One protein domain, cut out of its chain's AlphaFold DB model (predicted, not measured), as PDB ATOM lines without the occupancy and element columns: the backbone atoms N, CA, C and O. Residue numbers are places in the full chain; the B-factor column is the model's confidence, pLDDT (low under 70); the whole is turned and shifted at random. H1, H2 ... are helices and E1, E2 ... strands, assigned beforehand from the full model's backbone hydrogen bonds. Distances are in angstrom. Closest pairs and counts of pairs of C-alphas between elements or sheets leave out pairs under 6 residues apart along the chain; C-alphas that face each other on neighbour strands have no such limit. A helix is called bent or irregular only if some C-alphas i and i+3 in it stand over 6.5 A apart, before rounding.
ATOM      1  N   ASP A   2     -43.238  -1.211  13.654       52.09
ATOM      2  CA  ASP A   2     -42.918  -2.328  14.557       52.09
ATOM      3  C   ASP A   2     -41.646  -3.085  14.156       52.09
ATOM      4  O   ASP A   2     -41.365  -4.173  14.646       52.09
ATOM      5  N   GLU A   3     -40.867  -2.515  13.237       57.22
ATOM      6  CA  GLU A   3     -39.713  -3.188  12.637       57.22
ATOM      7  C   GLU A   3     -38.367  -2.724  13.222       57.22
ATOM      8  O   GLU A   3     -37.343  -3.367  13.006       57.22
ATOM      9  N   TYR A   4     -38.342  -1.640  14.007       61.47
ATOM     10  CA  TYR A   4     -37.086  -0.964  14.352       61.47
ATOM     11  C   TYR A   4     -36.407  -1.429  15.653       61.47
ATOM     12  O   TYR A   4     -35.214  -1.181  15.811       61.47
ATOM     13  N   LEU A   5     -37.101  -2.128  16.563       73.12
ATOM     14  CA  LEU A   5     -36.533  -2.565  17.855       73.12
ATOM     15  C   LEU A   5     -36.916  -4.005  18.229       73.12
ATOM     16  O   LEU A   5     -37.317  -4.287  19.357       73.12
ATOM     17  N   ASN A   6     -36.760  -4.934  17.285       80.12
ATOM     18  CA  ASN A   6     -36.889  -6.361  17.568       80.12
ATOM     19  C   ASN A   6     -35.644  -6.880  18.291       80.12
ATOM     20  O   ASN A   6     -34.591  -7.066  17.674       80.12
ATOM     21  N   VAL A   7     -35.773  -7.156  19.586       84.19
ATOM     22  CA  VAL A   7     -34.696  -7.709  20.413       84.19
ATOM     23  C   VAL A   7     -35.149  -8.987  21.107       84.19
ATOM     24  O   VAL A   7     -36.339  -9.248  21.276       84.19
ATOM     25  N   SER A   8     -34.181  -9.813  21.491       81.50
ATOM     26  CA  SER A   8     -34.444 -11.010  22.282       81.50
ATOM     27  C   SER A   8     -34.704 -10.605  23.732       81.50
ATOM     28  O   SER A   8     -33.784 -10.169  24.425       81.50
ATOM     29  N   VAL A   9     -35.948 -10.737  24.183       82.00
ATOM     30  CA  VAL A   9     -36.370 -10.443  25.554       82.00
ATOM     31  C   VAL A   9     -36.706 -11.715  26.304       82.00
ATOM     32  O   VAL A   9     -37.189 -12.693  25.740       82.00
ATOM     33  N   PHE A  10     -36.454 -11.692  27.607       82.69
ATOM     34  CA  PHE A  10     -36.848 -12.772  28.493       82.69
ATOM     35  C   PHE A  10     -38.311 -12.589  28.907       82.69
ATOM     36  O   PHE A  10     -38.637 -11.677  29.668       82.69
ATOM     37  N   ALA A  11     -39.187 -13.454  28.407       80.50
ATOM     38  CA  ALA A  11     -40.591 -13.513  28.774       80.50
ATOM     39  C   ALA A  11     -40.794 -14.540  29.893       80.50
ATOM     40  O   ALA A  11     -40.523 -15.730  29.736       80.50
ATOM     41  N   ILE A  12     -41.296 -14.074  31.037       79.94
ATOM     42  CA  ILE A  12     -41.697 -14.946  32.154       79.94
ATOM     43  C   ILE A  12     -42.926 -15.770  31.759       79.94
ATOM     44  O   ILE A  12     -43.031 -16.942  32.117       79.94
ATOM     45  N   TYR A  13     -43.821 -15.157  30.991       76.25
ATOM     46  CA  TYR A  13     -45.031 -15.760  30.465       76.25
ATOM     47  C   TYR A  13     -45.240 -15.267  29.038       76.25
ATOM     48  O   TYR A  13     -45.113 -14.069  28.783       76.25
ATOM     49  N   ASN A  14     -45.540 -16.184  28.130       71.81
ATOM     50  CA  ASN A  14     -45.925 -15.873  26.764       71.81
ATOM     51  C   ASN A  14     -47.110 -16.770  26.424       71.81
ATOM     52  O   ASN A  14     -46.940 -17.981  26.285       71.81
ATOM     53  N   ASP A  15     -48.288 -16.167  26.334       67.00
ATOM     54  CA  ASP A  15     -49.414 -16.785  25.653       67.00
ATOM     55  C   ASP A  15     -49.420 -16.219  24.246       67.00
ATOM     56  O   ASP A  15     -49.869 -15.092  24.014       67.00
ATOM     57  N   GLU A  16     -48.927 -17.001  23.292       65.19
ATOM     58  CA  GLU A  16     -49.319 -16.757  21.919       65.19
ATOM     59  C   GLU A  16     -50.820 -17.029  21.854       65.19
ATOM     60  O   GLU A  16     -51.271 -18.166  21.930       65.19
ATOM     61  N   ILE A  17     -51.611 -15.956  21.744       57.50
ATOM     62  CA  ILE A  17     -53.086 -15.988  21.713       57.50
ATOM     63  C   ILE A  17     -53.628 -16.986  20.661       57.50
ATOM     64  O   ILE A  17     -54.786 -17.395  20.740       57.50
ATOM     65  N   PHE A  18     -52.795 -17.390  19.696       57.91
ATOM     66  CA  PHE A  18     -53.112 -18.319  18.616       57.91
ATOM     67  C   PHE A  18     -52.443 -19.705  18.688       57.91
ATOM     68  O   PHE A  18     -52.836 -20.550  17.887       57.91
ATOM     69  N   ASP A  19     -51.512 -19.977  19.612       55.47
ATOM     70  CA  ASP A  19     -50.843 -21.287  19.722       55.47
ATOM     71  C   ASP A  19     -51.143 -21.918  21.094       55.47
ATOM     72  O   ASP A  19     -50.535 -21.607  22.116       55.47
ATOM     73  N   GLN A  20     -52.190 -22.749  21.133       56.47
ATOM     74  CA  GLN A  20     -52.815 -23.249  22.368       56.47
ATOM     75  C   GLN A  20     -52.051 -24.379  23.075       56.47
ATOM     76  O   GLN A  20     -52.433 -24.746  24.186       56.47
ATOM     77  N   ASP A  21     -51.000 -24.940  22.476       55.72
ATOM     78  CA  ASP A  21     -50.482 -26.243  22.914       55.72
ATOM     79  C   ASP A  21     -49.203 -26.203  23.759       55.72
ATOM     80  O   ASP A  21     -48.748 -27.250  24.233       55.72
ATOM     81  N   SER A  22     -48.655 -25.024  24.075       54.78
ATOM     82  CA  SER A  22     -47.578 -24.957  25.063       54.78
ATOM     83  C   SER A  22     -47.421 -23.605  25.758       54.78
ATOM     84  O   SER A  22     -46.667 -22.728  25.342       54.78
ATOM     85  N   HIS A  23     -48.058 -23.482  26.928       55.53
ATOM     86  CA  HIS A  23     -47.756 -22.441  27.913       55.53
ATOM     87  C   HIS A  23     -46.298 -22.570  28.385       55.53
ATOM     88  O   HIS A  23     -45.982 -23.243  29.372       55.53
ATOM     89  N   HIS A  24     -45.379 -21.959  27.647       63.19
ATOM     90  CA  HIS A  24     -43.966 -21.951  27.976       63.19
ATOM     91  C   HIS A  24     -43.668 -20.777  28.907       63.19
ATOM     92  O   HIS A  24     -43.585 -19.618  28.497       63.19
ATOM     93  N   PHE A  25     -43.490 -21.101  30.185       71.06
ATOM     94  CA  PHE A  25     -42.934 -20.189  31.175       71.06
ATOM     95  C   PHE A  25     -41.422 -20.026  30.942       71.06
ATOM     96  O   PHE A  25     -40.738 -21.002  30.642       71.06
ATOM     97  N   PHE A  26     -40.898 -18.813  31.140       75.81
ATOM     98  CA  PHE A  26     -39.462 -18.489  31.092       75.81
ATOM     99  C   PHE A  26     -38.762 -18.804  29.758       75.81
ATOM    100  O   PHE A  26     -37.860 -19.641  29.694       75.81
ATOM    101  N   GLN A  27     -39.123 -18.087  28.696       79.38
ATOM    102  CA  GLN A  27     -38.482 -18.217  27.386       79.38
ATOM    103  C   GLN A  27     -37.885 -16.906  26.877       79.38
ATOM    104  O   GLN A  27     -38.337 -15.815  27.215       79.38
ATOM    105  N   ILE A  28     -36.849 -17.017  26.046       81.06
ATOM    106  CA  ILE A  28     -36.291 -15.874  25.325       81.06
ATOM    107  C   ILE A  28     -37.028 -15.777  23.993       81.06
ATOM    108  O   ILE A  28     -36.817 -16.606  23.110       81.06
ATOM    109  N   ILE A  29     -37.880 -14.766  23.856       82.75
ATOM    110  CA  ILE A  29     -38.659 -14.504  22.644       82.75
ATOM    111  C   ILE A  29     -38.109 -13.285  21.920       82.75
ATOM    112  O   ILE A  29     -37.502 -12.401  22.525       82.75
ATOM    113  N   LYS A  30     -38.326 -13.219  20.609       80.38
ATOM    114  CA  LYS A  30     -38.021 -12.022  19.832       80.38
ATOM    115  C   LYS A  30     -39.269 -11.144  19.818       80.38
ATOM    116  O   LYS A  30     -40.239 -11.507  19.165       80.38
ATOM    117  N   ASN A  31     -39.233 -10.028  20.543       83.12
ATOM    118  CA  ASN A  31     -40.345  -9.081  20.605       83.12
ATOM    119  C   ASN A  31     -39.879  -7.659  20.273       83.12
ATOM    120  O   ASN A  31     -38.717  -7.302  20.504       83.12
ATOM    121  N   SER A  32     -40.794  -6.844  19.751       85.50
ATOM    122  CA  SER A  32     -40.586  -5.403  19.636       85.50
ATOM    123  C   SER A  32     -40.800  -4.776  21.005       85.50
ATOM    124  O   SER A  32     -41.917  -4.778  21.502       85.50
ATOM    125  N   ILE A  33     -39.748  -4.201  21.590       86.25
ATOM    126  CA  ILE A  33     -39.810  -3.599  22.937       86.25
ATOM    127  C   ILE A  33     -40.359  -2.162  22.955       86.25
ATOM    128  O   ILE A  33     -40.179  -1.420  23.924       86.25
ATOM    129  N   THR A  34     -40.921  -1.710  21.835       86.88
ATOM    130  CA  THR A  34     -41.291  -0.303  21.634       86.88
ATOM    131  C   THR A  34     -42.426   0.104  22.571       86.88
ATOM    132  O   THR A  34     -42.345   1.151  23.218       86.88
ATOM    133  N   ASP A  35     -43.449  -0.741  22.685       83.75
ATOM    134  CA  ASP A  35     -44.619  -0.479  23.521       83.75
ATOM    135  C   ASP A  35     -44.270  -0.559  25.009       83.75
ATOM    136  O   ASP A  35     -44.768   0.234  25.814       83.75
ATOM    137  N   GLU A  36     -43.355  -1.453  25.384       88.25
ATOM    138  CA  GLU A  36     -42.822  -1.569  26.734       88.25
ATOM    139  C   GLU A  36     -42.049  -0.307  27.110       88.25
ATOM    140  O   GLU A  36     -42.348   0.298  28.140       88.25
ATOM    141  N   ILE A  37     -41.108   0.144  26.271       89.88
ATOM    142  CA  ILE A  37     -40.359   1.388  26.512       89.88
ATOM    143  C   ILE A  37     -41.325   2.565  26.648       89.88
ATOM    144  O   ILE A  37     -41.214   3.335  27.603       89.88
ATOM    145  N   LEU A  38     -42.285   2.699  25.730       89.56
ATOM    146  CA  LEU A  38     -43.266   3.778  25.770       89.56
ATOM    147  C   LEU A  38     -44.072   3.746  27.074       89.56
ATOM    148  O   LEU A  38     -44.212   4.772  27.739       89.56
ATOM    149  N   THR A  39     -44.542   2.565  27.474       90.00
ATOM    150  CA  THR A  39     -45.290   2.355  28.719       90.00
ATOM    151  C   THR A  39     -44.455   2.725  29.944       90.00
ATOM    152  O   THR A  39     -44.916   3.488  30.796       90.00
ATOM    153  N   PHE A  40     -43.203   2.262  30.022       91.19
ATOM    154  CA  PHE A  40     -42.283   2.605  31.109       91.19
ATOM    155  C   PHE A  40     -42.013   4.110  31.173       91.19
ATOM    156  O   PHE A  40     -42.099   4.705  32.249       91.19
ATOM    157  N   CYS A  41     -41.733   4.746  30.035       91.19
ATOM    158  CA  CYS A  41     -41.506   6.186  29.956       91.19
ATOM    159  C   CYS A  41     -42.741   6.986  30.380       91.19
ATOM    160  O   CYS A  41     -42.598   7.973  31.100       91.19
ATOM    161  N   LEU A  42     -43.945   6.562  29.987       90.94
ATOM    162  CA  LEU A  42     -45.191   7.218  30.384       90.94
ATOM    163  C   LEU A  42     -45.451   7.097  31.886       90.94
ATOM    164  O   LEU A  42     -45.800   8.093  32.519       90.94
ATOM    165  N   ILE A  43     -45.250   5.916  32.473       90.75
ATOM    166  CA  ILE A  43     -45.463   5.703  33.910       90.75
ATOM    167  C   ILE A  43     -44.434   6.486  34.722       90.75
ATOM    168  O   ILE A  43     -44.804   7.282  35.584       90.75
ATOM    169  N   ILE A  44     -43.143   6.305  34.433       91.75
ATOM    170  CA  ILE A  44     -42.064   6.972  35.172       91.75
ATOM    171  C   ILE A  44     -42.147   8.483  34.966       91.75
ATOM    172  O   ILE A  44     -42.099   9.235  35.935       91.75
ATOM    173  N   GLY A  45     -42.328   8.940  33.727       90.25
ATOM    174  CA  GLY A  45     -42.479  10.355  33.405       90.25
ATOM    175  C   GLY A  45     -43.690  10.970  34.098       90.25
ATOM    176  O   GLY A  45     -43.572  12.023  34.719       90.25
ATOM    177  N   GLY A  46     -44.837  10.290  34.071       88.38
ATOM    178  CA  GLY A  46     -46.050  10.759  34.734       88.38
ATOM    179  C   GLY A  46     -45.905  10.843  36.253       88.38
ATOM    180  O   GLY A  46     -46.300  11.844  36.854       88.38
ATOM    181  N   LEU A  47     -45.278   9.842  36.877       87.75
ATOM    182  CA  LEU A  47     -44.973   9.856  38.309       87.75
ATOM    183  C   LEU A  47     -43.984  10.966  38.668       87.75
ATOM    184  O   LEU A  47     -44.220  11.702  39.625       87.75
ATOM    185  N   LEU A  48     -42.911  11.138  37.895       87.56
ATOM    186  CA  LEU A  48     -41.943  12.214  38.115       87.56
ATOM    187  C   LEU A  48     -42.610  13.584  38.008       87.56
ATOM    188  O   LEU A  48     -42.407  14.420  38.882       87.56
ATOM    189  N   VAL A  49     -43.454  13.806  36.999       85.31
ATOM    190  CA  VAL A  49     -44.233  15.045  36.870       85.31
ATOM    191  C   VAL A  49     -45.153  15.239  38.076       85.31
ATOM    192  O   VAL A  49     -45.247  16.344  38.608       85.31
ATOM    193  N   GLY A  50     -45.794  14.171  38.549       78.06
ATOM    194  CA  GLY A  50     -46.724  14.239  39.669       78.06
ATOM    195  C   GLY A  50     -46.114  14.450  41.038       78.06
ATOM    196  O   GLY A  50     -46.736  15.100  41.877       78.06
ATOM    197  N   PHE A  51     -44.904  13.952  41.260       78.44
ATOM    198  CA  PHE A  51     -44.206  14.033  42.543       78.44
ATOM    199  C   PHE A  51     -43.014  14.996  42.528       78.44
ATOM    200  O   PHE A  51     -42.346  15.154  43.549       78.44
ATOM    201  N   SER A  52     -42.764  15.692  41.417       81.88
ATOM    202  CA  SER A  52     -41.728  16.723  41.356       81.88
ATOM    203  C   SER A  52     -42.017  17.847  42.356       81.88
ATOM    204  O   SER A  52     -43.153  18.328  42.477       81.88
ATOM    205  N   LYS A  53     -40.986  18.273  43.092       70.12
ATOM    206  CA  LYS A  53     -41.066  19.438  43.976       70.12
ATOM    207  C   LYS A  53     -41.089  20.713  43.139       70.12
ATOM    208  O   LYS A  53     -40.225  20.922  42.290       70.12
TER     209      LYS A  53
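What this domain is: This is residues 2 to 53 of the 125 residues of an uncharacterized protein of Flavobacterium sediminis (UniProt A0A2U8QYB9). A strand hairpin, E1 and E2, sharply bent along its length, leads into one long helix, H1, which sticks out as a free arm with residues 36 to 53. The arm gives the model much of its length, and a loop, residues 15 to 23, joins the two strands. The printed part has 52 residues, with two named strands and then one named helix, in the order E1, E2, H1; the sheet, E1 - E2, is antiparallel and the class is mixed, helices and strands. The whole is only just extended, close to loose, with a radius of gyration of the C-alphas of 15.2 A and spans of 51 by 23 by 17 A.

How they stand to each other: E1, residues 6 to 14, and E2, residues 24 to 32, form a hairpin, antiparallel with 151 degrees between their directions. N 9 and O 29 are within hydrogen-bond range at 2.8 A, and N 27 and O 11 at 2.9 A. E1 bends by 96 degrees at residue 11 and E2 by 73 degrees at residue 27; the C-alphas of Ala 11 and Gln 27 face each other at 5.3 A. H1, residues 34 to 51, is apart from E1. In H1 every O i to N i+4 pair is within hydrogen-bond range.

Where its parts are: E1 begins at C-alpha 6, (-36.889, -6.361, 17.568), and measures 16.0 A from first to last C-alpha. E2 measures 18.8 A and ends at C-alpha 32, (-40.586, -5.403, 19.636). H1 measures 25.5 A and ends at C-alpha 51, (-44.206, 14.033, 42.543).

The domain as a whole: The two C-alphas farthest apart, those of Asp 21 and Lys 53, are 51.2 A apart. The printed part has no cut. The link from E1 to E2 is short, and that from E2 to H1 is tight. The mean pLDDT of the printed part is 77.1, with residues 2 to 4 and 15 to 24 under 70.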